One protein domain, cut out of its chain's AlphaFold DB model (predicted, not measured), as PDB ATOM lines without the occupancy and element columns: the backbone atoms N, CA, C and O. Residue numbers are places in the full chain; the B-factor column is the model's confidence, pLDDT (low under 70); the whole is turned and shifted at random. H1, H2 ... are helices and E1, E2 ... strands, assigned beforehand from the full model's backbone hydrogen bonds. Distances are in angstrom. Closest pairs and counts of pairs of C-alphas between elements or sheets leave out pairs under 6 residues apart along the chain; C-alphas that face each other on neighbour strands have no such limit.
ATOM      1  N   SER A  17     -49.580 -16.666 -40.830       49.91
ATOM      2  CA  SER A  17     -49.315 -17.960 -40.182       49.91
ATOM      3  C   SER A  17     -48.672 -18.973 -41.144       49.91
ATOM      4  O   SER A  17     -47.744 -19.692 -40.763       49.91
ATOM      5  N   GLN A  18     -49.092 -18.975 -42.415       53.56
ATOM      6  CA  GLN A  18     -48.486 -19.779 -43.478       53.56
ATOM      7  C   GLN A  18     -47.029 -19.367 -43.743       53.56
ATOM      8  O   GLN A  18     -46.136 -20.212 -43.699       53.56
ATOM      9  N   ARG A  19     -46.756 -18.063 -43.903       52.88
ATOM     10  CA  ARG A  19     -45.391 -17.547 -44.102       52.88
ATOM     11  C   ARG A  19     -44.464 -17.856 -42.935       52.88
ATOM     12  O   ARG A  19     -43.304 -18.181 -43.158       52.88
ATOM     13  N   VAL A  20     -44.955 -17.781 -41.697       51.16
ATOM     14  CA  VAL A  20     -44.162 -18.113 -40.503       51.16
ATOM     15  C   VAL A  20     -43.832 -19.611 -40.446       51.16
ATOM     16  O   VAL A  20     -42.706 -19.964 -40.096       51.16
ATOM     17  N   ARG A  21     -44.760 -20.496 -40.841       53.38
ATOM     18  CA  ARG A  21     -44.510 -21.949 -40.929       53.38
ATOM     19  C   ARG A  21     -43.535 -22.303 -42.054       53.38
ATOM     20  O   ARG A  21     -42.622 -23.094 -41.829       53.38
ATOM     21  N   GLU A  22     -43.675 -21.678 -43.221       50.38
ATOM     22  CA  GLU A  22     -42.756 -21.849 -44.352       50.38
ATOM     23  C   GLU A  22     -41.347 -21.327 -44.011       50.38
ATOM     24  O   GLU A  22     -40.362 -22.037 -44.193       50.38
ATOM     25  N   LEU A  23     -41.219 -20.137 -43.411       46.09
ATOM     26  CA  LEU A  23     -39.925 -19.573 -42.988       46.09
ATOM     27  C   LEU A  23     -39.232 -20.399 -41.892       46.09
ATOM     28  O   LEU A  23     -38.009 -20.566 -41.929       46.09
ATOM     29  N   ALA A  24     -39.987 -20.940 -40.931       51.09
ATOM     30  CA  ALA A  24     -39.447 -21.850 -39.917       51.09
ATOM     31  C   ALA A  24     -38.952 -23.170 -40.537       51.09
ATOM     32  O   ALA A  24     -37.966 -23.743 -40.073       51.09
ATOM     33  N   PHE A  25     -39.593 -23.624 -41.619       55.09
ATOM     34  CA  PHE A  25     -39.169 -24.800 -42.371       55.09
ATOM     35  C   PHE A  25     -37.857 -24.554 -43.135       55.09
ATOM     36  O   PHE A  25     -36.935 -25.365 -43.051       55.09
ATOM     37  N   PHE A  26     -37.724 -23.407 -43.811       55.41
ATOM     38  CA  PHE A  26     -36.525 -23.058 -44.593       55.41
ATOM     39  C   PHE A  26     -35.265 -22.782 -43.755       55.41
ATOM     40  O   PHE A  26     -34.178 -22.650 -44.315       55.41
ATOM     41  N   THR A  27     -35.394 -22.699 -42.430       55.75
ATOM     42  CA  THR A  27     -34.290 -22.390 -41.507       55.75
ATOM     43  C   THR A  27     -33.953 -23.536 -40.542       55.75
ATOM     44  O   THR A  27     -32.984 -23.444 -39.796       55.75
ATOM     45  N   GLY A  28     -34.711 -24.638 -40.539       72.75
ATOM     46  CA  GLY A  28     -34.472 -25.781 -39.648       72.75
ATOM     47  C   GLY A  28     -33.454 -26.799 -40.181       72.75
ATOM     48  O   GLY A  28     -33.326 -26.991 -41.386       72.75
ATOM     49  N   LEU A  29     -32.774 -27.520 -39.284       81.50
ATOM     50  CA  LEU A  29     -31.985 -28.707 -39.639       81.50
ATOM     51  C   LEU A  29     -32.898 -29.924 -39.796       81.50
ATOM     52  O   LEU A  29     -33.789 -30.149 -38.971       81.50
ATOM     53  N   THR A  30     -32.642 -30.746 -40.814       88.38
ATOM     54  CA  THR A  30     -33.354 -32.011 -41.036       88.38
ATOM     55  C   THR A  30     -32.452 -33.202 -40.726       88.38
ATOM     56  O   THR A  30     -31.342 -33.326 -41.246       88.38
ATOM     57  N   PHE A  31     -32.951 -34.110 -39.891       89.81
ATOM     58  CA  PHE A  31     -32.286 -35.360 -39.538       89.81
ATOM     59  C   PHE A  31     -33.054 -36.558 -40.096       89.81
ATOM     60  O   PHE A  31     -34.286 -36.564 -40.131       89.81
ATOM     61  N   VAL A  32     -32.308 -37.587 -40.492       92.56
ATOM     62  CA  VAL A  32     -32.806 -38.884 -40.964       92.56
ATOM     63  C   VAL A  32     -32.573 -39.905 -39.863       92.56
ATOM     64  O   VAL A  32     -31.442 -40.092 -39.418       92.56
ATOM     65  N   LEU A  33     -33.645 -40.572 -39.445       92.19
ATOM     66  CA  LEU A  33     -33.621 -41.744 -38.581       92.19
ATOM     67  C   LEU A  33     -33.698 -42.994 -39.470       92.19
ATOM     68  O   LEU A  33     -34.741 -43.281 -40.063       92.19
ATOM     69  N   GLU A  34     -32.601 -43.737 -39.565       91.38
ATOM     70  CA  GLU A  34     -32.505 -44.976 -40.343       91.38
ATOM     71  C   GLU A  34     -32.639 -46.190 -39.416       91.38
ATOM     72  O   GLU A  34     -31.785 -46.375 -38.544       91.38
ATOM     73  N   PRO A  35     -33.674 -47.037 -39.563       89.56
ATOM     74  CA  PRO A  35     -33.792 -48.252 -38.767       89.56
ATOM     75  C   PRO A  35     -32.614 -49.194 -39.038       89.56
ATOM     76  O   PRO A  35     -32.316 -49.520 -40.188       89.56
ATOM     77  N   LYS A  36     -31.975 -49.698 -37.982       89.25
ATOM     78  CA  LYS A  36     -30.855 -50.649 -38.075       89.25
ATOM     79  C   LYS A  36     -31.270 -51.980 -38.696       89.25
ATOM     80  O   LYS A  36     -30.493 -52.597 -39.420       89.25
ATOM     81  N   GLN A  37     -32.501 -52.419 -38.436       87.88
ATOM     82  CA  GLN A  37     -33.075 -53.610 -39.054       87.88
ATOM     83  C   GLN A  37     -34.076 -53.212 -40.133       87.88
ATOM     84  O   GLN A  37     -35.176 -52.745 -39.849       87.88
ATOM     85  N   LYS A  38     -33.712 -53.460 -41.395       79.81
ATOM     86  CA  LYS A  38     -34.557 -53.137 -42.551       79.81
ATOM     87  C   LYS A  38     -35.879 -53.913 -42.575       79.81
ATOM     88  O   LYS A  38     -36.746 -53.547 -43.356       79.81
ATOM     89  N   SER A  39     -36.063 -54.979 -41.796       73.94
ATOM     90  CA  SER A  39     -37.262 -55.835 -41.833       73.94
ATOM     91  C   SER A  39     -38.380 -55.415 -40.873       73.94
ATOM     92  O   SER A  39     -39.520 -55.808 -41.100       73.94
ATOM     93  N   ILE A  40     -38.101 -54.599 -39.852       79.62
ATOM     94  CA  ILE A  40     -39.070 -54.288 -38.792       79.62
ATOM     95  C   ILE A  40     -39.574 -52.854 -38.948       79.62
ATOM     96  O   ILE A  40     -38.789 -51.910 -39.003       79.62
ATOM     97  N   THR A  41     -40.897 -52.683 -39.002       84.19
ATOM     98  CA  THR A  41     -41.515 -51.360 -38.877       84.19
ATOM     99  C   THR A  41     -41.370 -50.915 -37.421       84.19
ATOM    100  O   THR A  41     -41.921 -51.580 -36.540       84.19
ATOM    101  N   PRO A  42     -40.623 -49.838 -37.129       86.06
ATOM    102  CA  PRO A  42     -40.384 -49.441 -35.753       86.06
ATOM    103  C   PRO A  42     -41.681 -48.999 -35.077       86.06
ATOM    104  O   PRO A  42     -42.544 -48.361 -35.686       86.06
ATOM    105  N   SER A  43     -41.817 -49.336 -33.795       91.06
ATOM    106  CA  SER A  43     -42.982 -48.933 -33.008       91.06
ATOM    107  C   SER A  43     -43.008 -47.411 -32.807       91.06
ATOM    108  O   SER A  43     -41.961 -46.770 -32.701       91.06
ATOM    109  N   SER A  44     -44.206 -46.828 -32.675       88.88
ATOM    110  CA  SER A  44     -44.371 -45.401 -32.337       88.88
ATOM    111  C   SER A  44     -43.619 -45.022 -31.046       88.88
ATOM    112  O   SER A  44     -42.992 -43.967 -30.972       88.88
ATOM    113  N   LYS A  45     -43.561 -45.941 -30.068       89.38
ATOM    114  CA  LYS A  45     -42.782 -45.770 -28.828       89.38
ATOM    115  C   LYS A  45     -41.274 -45.681 -29.087       89.38
ATOM    116  O   LYS A  45     -40.601 -44.863 -28.470       89.38
ATOM    117  N   SER A  46     -40.736 -46.482 -30.009       88.44
ATOM    118  CA  SER A  46     -39.313 -46.435 -30.377       88.44
ATOM    119  C   SER A  46     -38.953 -45.091 -31.019       88.44
ATOM    120  O   SER A  46     -37.928 -44.507 -30.681       88.44
ATOM    121  N   LEU A  47     -39.824 -44.564 -31.885       89.81
ATOM    122  CA  LEU A  47     -39.648 -43.254 -32.520       89.81
ATOM    123  C   LEU A  47     -39.702 -42.105 -31.500       89.81
ATOM    124  O   LEU A  47     -38.820 -41.247 -31.508       89.81
ATOM    125  N   GLN A  48     -40.671 -42.127 -30.579       89.56
ATOM    126  CA  GLN A  48     -40.785 -41.137 -29.497       89.56
ATOM    127  C   GLN A  48     -39.596 -41.176 -28.530       89.56
ATOM    128  O   GLN A  48     -39.143 -40.134 -28.056       89.56
ATOM    129  N   ASN A  49     -39.049 -42.363 -28.253       90.06
ATOM    130  CA  ASN A  49     -37.856 -42.498 -27.420       90.06
ATOM    131  C   ASN A  49     -36.634 -41.834 -28.068       90.06
ATOM    132  O   ASN A  49     -35.852 -41.191 -27.368       90.06
ATOM    133  N   VAL A  50     -36.469 -41.957 -29.389       89.25
ATOM    134  CA  VAL A  50     -35.355 -41.319 -30.106       89.25
ATOM    135  C   VAL A  50     -35.504 -39.800 -30.121       89.25
ATOM    136  O   VAL A  50     -34.544 -39.104 -29.797       89.25
ATOM    137  N   THR A  51     -36.691 -39.263 -30.415       89.38
ATOM    138  CA  THR A  51     -36.900 -37.803 -30.397       89.38
ATOM    139  C   THR A  51     -36.736 -37.215 -28.996       89.38
ATOM    140  O   THR A  51     -36.082 -36.184 -28.835       89.38
ATOM    141  N   SER A  52     -37.183 -37.942 -27.967       89.88
ATOM    142  CA  SER A  52     -36.971 -37.582 -26.560       89.88
ATOM    143  C   SER A  52     -35.485 -37.580 -26.173       89.88
ATOM    144  O   SER A  52     -35.023 -36.658 -25.502       89.88
ATOM    145  N   GLN A  53     -34.696 -38.561 -26.634       88.06
ATOM    146  CA  GLN A  53     -33.241 -38.597 -26.408       88.06
ATOM    147  C   GLN A  53     -32.497 -37.466 -27.130       88.06
ATOM    148  O   GLN A  53     -31.510 -36.943 -26.608       88.06
ATOM    149  N   LEU A  54     -32.979 -37.064 -28.307       85.25
ATOM    150  CA  LEU A  54     -32.468 -35.899 -29.031       85.25
ATOM    151  C   LEU A  54     -32.915 -34.571 -28.389       85.25
ATOM    152  O   LEU A  54     -32.318 -33.528 -28.663       85.25
ATOM    153  N   GLY A  55     -33.901 -34.607 -27.484       89.31
ATOM    154  CA  GLY A  55     -34.488 -33.431 -26.845       89.31
ATOM    155  C   GLY A  55     -35.277 -32.570 -27.828       89.31
ATOM    156  O   GLY A  55     -35.172 -31.345 -27.770       89.31
ATOM    157  N   VAL A  56     -35.983 -33.220 -28.758       87.69
ATOM    158  CA  VAL A  56     -36.771 -32.580 -29.812       87.69
ATOM    159  C   VAL A  56     -38.242 -32.932 -29.624       87.69
ATOM    160  O   VAL A  56     -38.619 -34.098 -29.734       87.69
ATOM    161  N   ASP A  57     -39.077 -31.912 -29.449       82.12
ATOM    162  CA  ASP A  57     -40.538 -32.042 -29.408       82.12
ATOM    163  C   ASP A  57     -41.123 -32.040 -30.832       82.12
ATOM    164  O   ASP A  57     -41.975 -31.227 -31.178       82.12
ATOM    165  N   ALA A  58     -40.617 -32.921 -31.698       83.19
ATOM    166  CA  ALA A  58     -41.082 -33.059 -33.076       83.19
ATOM    167  C   ALA A  58     -41.520 -34.496 -33.352       83.19
ATOM    168  O   ALA A  58     -40.888 -35.459 -32.911       83.19
ATOM    169  N   THR A  59     -42.607 -34.639 -34.103       87.19
ATOM    170  CA  THR A  59     -43.133 -35.925 -34.554       87.19
ATOM    171  C   THR A  59     -42.368 -36.403 -35.792       87.19
ATOM    172  O   THR A  59     -42.344 -35.701 -36.804       87.19
ATOM    173  N   PRO A  60     -41.740 -37.596 -35.759       88.94
ATOM    174  CA  PRO A  60     -41.063 -38.131 -36.933       88.94
ATOM    175  C   PRO A  60     -42.042 -38.392 -38.078       88.94
ATOM    176  O   PRO A  60     -43.079 -39.023 -37.878       88.94
ATOM    177  N   THR A  61     -41.692 -37.955 -39.285       89.50
ATOM    178  CA  THR A  61     -42.496 -38.180 -40.498       89.50
ATOM    179  C   THR A  61     -41.890 -39.324 -41.307       89.50
ATOM    180  O   THR A  61     -40.694 -39.310 -41.578       89.50
ATOM    181  N   LYS A  62     -42.677 -40.342 -41.672       90.12
ATOM    182  CA  LYS A  62     -42.179 -41.497 -42.441       90.12
ATOM    183  C   LYS A  62     -41.959 -41.121 -43.910       90.12
ATOM    184  O   LYS A  62     -42.846 -40.531 -44.517       90.12
ATOM    185  N   ASP A  63     -40.832 -41.529 -44.493       85.38
ATOM    186  CA  ASP A  63     -40.626 -41.452 -45.943       85.38
ATOM    187  C   ASP A  63     -41.624 -42.352 -46.687       85.38
ATOM    188  O   ASP A  63     -41.683 -43.550 -46.400       85.38
ATOM    189  N   PRO A  64     -42.368 -41.864 -47.689       78.00
ATOM    190  CA  PRO A  64     -43.157 -42.743 -48.548       78.00
ATOM    191  C   PRO A  64     -42.291 -43.660 -49.426       78.00
ATOM    192  O   PRO A  64     -42.759 -44.725 -49.826       78.00
ATOM    193  N   ARG A  65     -41.046 -43.271 -49.747       83.94
ATOM    194  CA  ARG A  65     -40.157 -44.003 -50.670       83.94
ATOM    195  C   ARG A  65     -39.110 -44.867 -49.956       83.94
ATOM    196  O   ARG A  65     -38.393 -45.616 -50.617       83.94
ATOM    197  N   SER A  66     -38.996 -44.787 -48.630       85.44
ATOM    198  CA  SER A  66     -38.025 -45.574 -47.858       85.44
ATOM    199  C   SER A  66     -38.567 -45.991 -46.487       85.44
ATOM    200  O   SER A  66     -39.708 -45.718 -46.130       85.44
ATOM    201  N   LYS A  67     -37.762 -46.720 -45.706       86.69
ATOM    202  CA  LYS A  67     -38.115 -47.105 -44.326       86.69
ATOM    203  C   LYS A  67     -37.642 -46.090 -43.285       86.69
ATOM    204  O   LYS A  67     -37.749 -46.356 -42.090       86.69
ATOM    205  N   ASN A  68     -37.105 -44.961 -43.727       89.56
ATOM    206  CA  ASN A  68     -36.499 -43.985 -42.846       89.56
ATOM    207  C   ASN A  68     -37.535 -42.933 -42.385       89.56
ATOM    208  O   ASN A  68     -38.618 -42.805 -42.963       89.56
ATOM    209  N   TYR A  69     -37.209 -42.203 -41.314       92.62
ATOM    210  CA  TYR A  69     -38.091 -41.204 -40.694       92.62
ATOM    211  C   TYR A  69     -37.390 -39.863 -40.512       92.62
ATOM    212  O   TYR A  69     -36.227 -39.827 -40.116       92.62
ATOM    213  N   TRP A  70     -38.085 -38.759 -40.791       89.19
ATOM    214  CA  TRP A  70     -37.522 -37.406 -40.788       89.19
ATOM    215  C   TRP A  70     -37.889 -36.693 -39.511       89.19
ATOM    216  O   TRP A  70     -39.044 -36.742 -39.088       89.19
ATOM    217  N   VAL A  71     -36.931 -35.977 -38.940       90.19
ATOM    218  CA  VAL A  71     -37.179 -35.067 -37.825       90.19
ATOM    219  C   VAL A  71     -36.594 -33.715 -38.182       90.19
ATOM    220  O   VAL A  71     -35.406 -33.609 -38.487       90.19
ATOM    221  N   GLN A  72     -37.429 -32.684 -38.141       86.50
ATOM    222  CA  GLN A  72     -36.997 -31.315 -38.357       86.50
ATOM    223  C   GLN A  72     -36.878 -30.587 -37.028       86.50
ATOM    224  O   GLN A  72     -37.737 -30.706 -36.156       86.50
ATOM    225  N   VAL A  73     -35.794 -29.836 -36.880       86.12
ATOM    226  CA  VAL A  73     -35.487 -29.082 -35.668       86.12
ATOM    227  C   VAL A  73     -35.194 -27.653 -36.072       86.12
ATOM    228  O   VAL A  73     -34.354 -27.422 -36.941       86.12
ATOM    229  N   ALA A  74     -35.865 -26.690 -35.446       79.56
ATOM    230  CA  ALA A  74     -35.580 -25.278 -35.675       79.56
ATOM    231  C   ALA A  74     -34.101 -24.960 -35.371       79.56
ATOM    232  O   ALA A  74     -33.509 -25.516 -34.435       79.56
ATOM    233  N   GLU A  75     -33.488 -24.069 -36.157       69.12
ATOM    234  CA  GLU A  75     -32.123 -23.607 -35.888       69.12
ATOM    235  C   GLU A  75     -32.036 -22.969 -34.492       69.12
ATOM    236  O   GLU A  75     -32.877 -22.162 -34.100       69.12
ATOM    237  N   GLY A  76     -31.010 -23.329 -33.714       77.88
ATOM    238  CA  GLY A  76     -30.818 -22.777 -32.374       77.88
ATOM    239  C   GLY A  76     -30.076 -23.701 -31.411       77.88
ATOM    240  O   GLY A  76     -29.281 -24.561 -31.796       77.88
ATOM    241  N   THR A  77     -30.327 -23.525 -30.116       67.81
ATOM    242  CA  THR A  77     -29.654 -24.259 -29.032       67.81
ATOM    243  C   THR A  77     -29.871 -25.774 -29.117       67.81
ATOM    244  O   THR A  77     -28.964 -26.538 -28.779       67.81
ATOM    245  N   GLN A  78     -31.032 -26.215 -29.615       76.44
ATOM    246  CA  GLN A  78     -31.346 -27.633 -29.834       76.44
ATOM    247  C   GLN A  78     -30.514 -28.230 -30.981       76.44
ATOM    248  O   GLN A  78     -29.866 -29.255 -30.779       76.44
ATOM    249  N   ALA A  79     -30.407 -27.550 -32.126       77.00
ATOM    250  CA  ALA A  79     -29.568 -27.963 -33.257       77.00
ATOM    251  C   ALA A  79     -28.089 -28.168 -32.863       77.00
ATOM    252  O   ALA A  79     -27.475 -29.192 -33.177       77.00
ATOM    253  N   VAL A  80     -27.519 -27.229 -32.098       75.38
ATOM    254  CA  VAL A  80     -26.132 -27.332 -31.602       75.38
ATOM    255  C   VAL A  80     -25.969 -28.502 -30.625       75.38
ATOM    256  O   VAL A  80     -24.947 -29.196 -30.654       75.38
ATOM    257  N   LYS A  81     -26.965 -28.746 -29.763       82.75
ATOM    258  CA  LYS A  81     -26.973 -29.880 -28.828       82.75
ATOM    259  C   LYS A  81     -27.016 -31.211 -29.582       82.75
ATOM    260  O   LYS A  81     -26.217 -32.090 -29.270       82.75
ATOM    261  N   ILE A  82     -27.862 -31.326 -30.605       81.44
ATOM    262  CA  ILE A  82     -27.981 -32.528 -31.439       81.44
ATOM    263  C   ILE A  82     -26.680 -32.794 -32.193       81.44
ATOM    264  O   ILE A  82     -26.151 -33.893 -32.089       81.44
ATOM    265  N   ARG A  83     -26.067 -31.791 -32.835       82.00
ATOM    266  CA  ARG A  83     -24.756 -31.966 -33.494       82.00
ATOM    267  C   ARG A  83     -23.665 -32.440 -32.529       82.00
ATOM    268  O   ARG A  83     -22.838 -33.276 -32.884       82.00
ATOM    269  N   ARG A  84     -23.651 -31.940 -31.285       82.06
ATOM    270  CA  ARG A  84     -22.722 -32.425 -30.244       82.06
ATOM    271  C   ARG A  84     -23.014 -33.863 -29.817       82.06
ATOM    272  O   ARG A  84     -22.067 -34.585 -29.516       82.06
ATOM    273  N   LEU A  85     -24.283 -34.263 -29.773       80.50
ATOM    274  CA  LEU A  85     -24.686 -35.638 -29.482       80.50
ATOM    275  C   LEU A  85     -24.305 -36.579 -30.633       80.50
ATOM    276  O   LEU A  85     -23.671 -37.594 -30.370       80.50
ATOM    277  N   LEU A  86     -24.561 -36.194 -31.886       81.62
ATOM    278  CA  LEU A  86     -24.222 -36.981 -33.079       81.62
ATOM    279  C   LEU A  86     -22.714 -37.187 -33.249       81.62
ATOM    280  O   LEU A  86     -22.285 -38.269 -33.630       81.62
ATOM    281  N   LYS A  87     -21.889 -36.199 -32.870       79.25
ATOM    282  CA  LYS A  87     -20.425 -36.370 -32.813       79.25
ATOM    283  C   LYS A  87     -19.966 -37.413 -31.789       79.25
ATOM    284  O   LYS A  87     -18.862 -37.928 -31.916       79.25
ATOM    285  N   LYS A  88     -20.766 -37.681 -30.750       78.75
ATOM    286  CA  LYS A  88     -20.446 -38.652 -29.691       78.75
ATOM    287  C   LYS A  88     -21.079 -40.019 -29.935       78.75
ATOM    288  O   LYS A  88     -20.518 -41.019 -29.502       78.75
ATOM    289  N   LYS A  89     -22.256 -40.059 -30.564       82.56
ATOM    290  CA  LYS A  89     -23.021 -41.278 -30.816       82.56
ATOM    291  C   LYS A  89     -23.944 -41.060 -32.015       82.56
ATOM    292  O   LYS A  89     -24.821 -40.206 -31.952       82.56
ATOM    293  N   SER A  90     -23.771 -41.841 -33.078       78.19
ATOM    294  CA  SER A  90     -24.691 -41.878 -34.228       78.19
ATOM    295  C   SER A  90     -25.916 -42.764 -33.975       78.19
ATOM    296  O   SER A  90     -26.909 -42.676 -34.690       78.19
ATOM    297  N   ASP A  91     -25.857 -43.604 -32.941       85.81
ATOM    298  CA  ASP A  91     -26.774 -44.721 -32.745       85.81
ATOM    299  C   ASP A  91     -27.700 -44.500 -31.544       85.81
ATOM    300  O   ASP A  91     -27.262 -44.463 -30.387       85.81
ATOM    301  N   PHE A  92     -29.002 -44.427 -31.804       85.38
ATOM    302  CA  PHE A  92     -30.045 -44.191 -30.808       85.38
ATOM    303  C   PHE A  92     -31.036 -45.354 -30.817       85.38
ATOM    304  O   PHE A  92     -32.019 -45.364 -31.557       85.38
ATOM    305  N   GLY A  93     -30.748 -46.369 -29.996       89.81
ATOM    306  CA  GLY A  93     -31.528 -47.606 -29.954       89.81
ATOM    307  C   GLY A  93     -31.503 -48.319 -31.307       89.81
ATOM    308  O   GLY A  93     -30.428 -48.646 -31.818       89.81
ATOM    309  N   ASP A  94     -32.689 -48.504 -31.884       87.94
ATOM    310  CA  ASP A  94     -32.904 -49.180 -33.168       87.94
ATOM    311  C   ASP A  94     -32.628 -48.290 -34.387       87.94
ATOM    312  O   ASP A  94     -32.828 -48.736 -35.515       87.94
ATOM    313  N   PHE A  95     -32.174 -47.048 -34.189       91.25
ATOM    314  CA  PHE A  95     -31.968 -46.084 -35.265       91.25
ATOM    315  C   PHE A  95     -30.530 -45.582 -35.338       91.25
ATOM    316  O   PHE A  95     -29.869 -45.369 -34.319       91.25
ATOM    317  N   THR A  96     -30.077 -45.339 -36.561       89.88
ATOM    318  CA  THR A  96     -28.902 -44.521 -36.862       89.88
ATOM    319  C   THR A  96     -29.398 -43.139 -37.263       89.88
ATOM    320  O   THR A  96     -30.303 -43.025 -38.088       89.88
ATOM    321  N   VAL A  97     -28.850 -42.089 -36.661       89.62
ATOM    322  CA  VAL A  97     -29.257 -40.707 -36.927       89.62
ATOM    323  C   VAL A  97     -28.173 -40.019 -37.737       89.62
ATOM    324  O   VAL A  97     -27.027 -39.933 -37.292       89.62
ATOM    325  N   ARG A  98     -28.532 -39.500 -38.914       90.75
ATOM    326  CA  ARG A  98     -27.637 -38.681 -39.740       90.75
ATOM    327  C   ARG A  98     -28.263 -37.342 -40.093       90.75
ATOM    328  O   ARG A  98     -29.475 -37.227 -40.257       90.75
ATOM    329  N   GLU A  99     -27.421 -36.323 -40.181       91.12
ATOM    330  CA  GLU A  99     -27.805 -34.988 -40.638       91.12
ATOM    331  C   GLU A  99     -27.890 -34.990 -42.169       91.12
ATOM    332  O   GLU A  99     -26.985 -35.500 -42.836       91.12
ATOM    333  N   ILE A 100     -28.978 -34.453 -42.730       87.56
ATOM    334  CA  ILE A 100     -29.050 -34.197 -44.170       87.56
ATOM    335  C   ILE A 100     -28.260 -32.922 -44.452       87.56
ATOM    336  O   ILE A 100     -28.511 -31.879 -43.849       87.56
ATOM    337  N   TYR A 101     -27.316 -33.001 -45.388       78.69
ATOM    338  CA  TYR A 101     -26.578 -31.825 -45.833       78.69
ATOM    339  C   TYR A 101     -27.481 -30.881 -46.638       78.69
ATOM    340  O   TYR A 101     -28.225 -31.365 -47.504       78.69
ATOM    341  N   PRO A 102     -27.372 -29.558 -46.404       75.69
ATOM    342  CA  PRO A 102     -28.020 -28.559 -47.238       75.69
ATOM    343  C   PRO A 102     -27.672 -28.747 -48.719       75.69
ATOM    344  O   PRO A 102     -26.547 -29.123 -49.052       75.69
ATOM    345  N   ASP A 103     -28.643 -28.502 -49.590       72.38
ATOM    346  CA  ASP A 103     -28.581 -28.576 -51.051       72.38
ATOM    347  C   ASP A 103     -28.283 -29.977 -51.616       72.38
ATOM    348  O   ASP A 103     -27.991 -30.146 -52.802       72.38
ATOM    349  N   SER A 104     -28.400 -31.021 -50.791       81.12
ATOM    350  CA  SER A 104     -28.337 -32.399 -51.275       81.12
ATOM    351  C   SER A 104     -29.611 -32.787 -52.041       81.12
ATOM    352  O   SER A 104     -30.715 -32.287 -51.788       81.12
ATOM    353  N   ALA A 105     -29.488 -33.745 -52.967       80.00
ATOM    354  CA  ALA A 105     -30.643 -34.318 -53.669       80.00
ATOM    355  C   ALA A 105     -31.669 -34.922 -52.686       80.00
ATOM    356  O   ALA A 105     -32.877 -34.880 -52.924       80.00
ATOM    357  N   GLU A 106     -31.187 -35.443 -51.554       80.06
ATOM    358  CA  GLU A 106     -32.018 -35.968 -50.473       80.06
ATOM    359  C   GLU A 106     -32.788 -34.856 -49.749       80.06
ATOM    360  O   GLU A 106     -33.989 -35.015 -49.531       80.06
ATOM    361  N   GLU A 107     -32.159 -33.711 -49.462       83.25
ATOM    362  CA  GLU A 107     -32.858 -32.553 -48.893       83.25
ATOM    363  C   GLU A 107     -33.949 -32.048 -49.837       83.25
ATOM    364  O   GLU A 107     -35.095 -31.871 -49.431       83.25
ATOM    365  N   THR A 108     -33.625 -31.891 -51.121       78.69
ATOM    366  CA  THR A 108     -34.579 -31.432 -52.142       78.69
ATOM    367  C   THR A 108     -35.802 -32.348 -52.210       78.69
ATOM    368  O   THR A 108     -36.937 -31.879 -52.297       78.69
ATOM    369  N   ARG A 109     -35.586 -33.665 -52.113       83.75
ATOM    370  CA  ARG A 109     -36.659 -34.663 -52.081       83.75
ATOM    371  C   ARG A 109     -37.527 -34.536 -50.828       83.75
ATOM    372  O   ARG A 109     -38.751 -34.566 -50.937       83.75
ATOM    373  N   VAL A 110     -36.910 -34.395 -49.653       77.12
ATOM    374  CA  VAL A 110     -37.634 -34.234 -48.381       77.12
ATOM    375  C   VAL A 110     -38.450 -32.942 -48.379       77.12
ATOM    376  O   VAL A 110     -39.617 -32.970 -47.989       77.12
ATOM    377  N   ARG A 111     -37.883 -31.841 -48.891       76.88
ATOM    378  CA  ARG A 111     -38.578 -30.555 -49.041       76.88
ATOM    379  C   ARG A 111     -39.845 -30.703 -49.881       76.88
ATOM    380  O   ARG A 111     -40.917 -30.377 -49.390       76.88
ATOM    381  N   ARG A 112     -39.753 -31.287 -51.082       79.94
ATOM    382  CA  ARG A 112     -40.932 -31.505 -51.946       79.94
ATOM    383  C   ARG A 112     -42.010 -32.346 -51.266       79.94
ATOM    384  O   ARG A 112     -43.186 -32.011 -51.344       79.94
ATOM    385  N   HIS A 113     -41.621 -33.421 -50.576       77.12
ATOM    386  CA  HIS A 113     -42.586 -34.293 -49.907       77.12
ATOM    387  C   HIS A 113     -43.364 -33.568 -48.800       77.12
ATOM    388  O   HIS A 113     -44.586 -33.692 -48.727       77.12
ATOM    389  N   ILE A 114     -42.667 -32.805 -47.954       69.62
ATOM    390  CA  ILE A 114     -43.297 -32.082 -46.845       69.62
ATOM    391  C   ILE A 114     -44.177 -30.947 -47.371       69.62
ATOM    392  O   ILE A 114     -45.309 -30.810 -46.911       69.62
ATOM    393  N   THR A 115     -43.715 -30.200 -48.378       73.69
ATOM    394  CA  THR A 115     -44.534 -29.179 -49.049       73.69
ATOM    395  C   THR A 115     -45.822 -29.784 -49.612       73.69
ATOM    396  O   THR A 115     -46.897 -29.231 -49.399       73.69
ATOM    397  N   GLY A 116     -45.747 -30.966 -50.235       76.31
ATOM    398  CA  GLY A 116     -46.928 -31.686 -50.713       76.31
ATOM    399  C   GLY A 116     -47.888 -32.111 -49.594       76.31
ATOM    400  O   GLY A 116     -49.099 -31.980 -49.743       76.31
ATOM    401  N   GLN A 117     -47.376 -32.578 -48.449       72.94
ATOM    402  CA  GLN A 117     -48.206 -32.944 -47.288       72.94
ATOM    403  C   GLN A 117     -48.892 -31.729 -46.649       72.94
ATOM    404  O   GLN A 117     -50.053 -31.820 -46.258       72.94
ATOM    405  N   LEU A 118     -48.198 -30.591 -46.569       69.00
ATOM    406  CA  LEU A 118     -48.770 -29.340 -46.067       69.00
ATOM    407  C   LEU A 118     -49.863 -28.814 -47.005       69.00
ATOM    408  O   LEU A 118     -50.952 -28.495 -46.539       69.00
ATOM    409  N   ALA A 119     -49.626 -28.836 -48.321       69.81
ATOM    410  CA  ALA A 119     -50.635 -28.464 -49.311       69.81
ATOM    411  C   ALA A 119     -51.903 -29.335 -49.203       69.81
ATOM    412  O   ALA A 119     -53.016 -28.813 -49.219       69.81
ATOM    413  N   LEU A 120     -51.743 -30.652 -49.016       73.25
ATOM    414  CA  LEU A 120     -52.866 -31.578 -48.830       73.25
ATOM    415  C   LEU A 120     -53.632 -31.339 -47.521       73.25
ATOM    416  O   LEU A 120     -54.861 -31.419 -47.520       73.25
ATOM    417  N   ALA A 121     -52.936 -31.038 -46.421       68.19
ATOM    418  CA  ALA A 121     -53.567 -30.723 -45.138       68.19
ATOM    419  C   ALA A 121     -54.414 -29.438 -45.200       68.19
ATOM    420  O   ALA A 121     -55.436 -29.347 -44.520       68.19
ATOM    421  N   ASP A 122     -54.028 -28.496 -46.062       70.06
ATOM    422  CA  ASP A 122     -54.730 -27.230 -46.291       70.06
ATOM    423  C   ASP A 122     -55.789 -27.313 -47.415       70.06
ATOM    424  O   ASP A 122     -56.382 -26.304 -47.802       70.06
ATOM    425  N   GLY A 123     -56.064 -28.514 -47.945       78.06
ATOM    426  CA  GLY A 123     -57.077 -28.741 -48.983       78.06
ATOM    427  C   GLY A 123     -56.687 -28.240 -50.380       78.06
ATOM    428  O   GLY A 123     -57.539 -28.168 -51.268       78.06
TER     429      GLY A 123
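What this domain is: This is residues 17 to 123 of the 657 residues of the protein "F-box domain-containing protein" of Tulasnella calospora MUT 4182 (UniProt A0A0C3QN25). A small antiparallel sheet of three strands, in the order E2, E1, E3, has two helices, H2 and H3, over one face, about perpendicular to each other. H1 and H4, near each other, graze the sheet with residues 24 to 27 and 106 to 114. The printed part has 107 residues with four named helices and three named strands, in the order H1, E1, H2, E2, H3, E3, H4; the class is mixed, helices and strands. It is compact, with a radius of gyration of the C-alphas of 13.8 A and spans of 35 by 32 by 26 A.

Where its parts are: E1 is residues 29 to 35, 19.6 A long, E2 69 to 73 and E3 95 to 99. H1 is residues 17 to 27, from C-alpha 17 at (-49.315, -17.960, -40.182). H2 is residues 44 to 54 and H3 77 to 86. H4 is residues 105 to 121, 24.7 A long, ending at C-alpha 121 at (-53.567, -30.723, -45.138).

How they stand to each other: E1 is antiparallel to E2, with N 31 and O 71 2.9 A apart, within hydrogen-bond range. E1 is antiparallel to E3, with N 34 and O 96 2.8 A apart, also within range. E2, H3 and E3 form a split strand-helix-strand unit, two strands running the same way with E1 between them; its crossover is right-handed. H3's height over the sheet is 9.9 A. H2, on the same face, has a height of 9.3 A. H2 and H3 are close but not clearly touching; their closest C-alphas, of Leu 54 and Ile 82, are 6.1 A apart. H1 and H3 are apart. In H1, H2, H3 and H4 every O i to N i+4 pair is within hydrogen-bond range.

The domain as a whole: The two C-alphas farthest apart, of Lys 88 and Gly 123, are 42.6 A apart. The printed part has no cut. The link from H2 to E2, 14 residues, is long. Mean pLDDT of the printed part is 79.8, and that of H1 is 52.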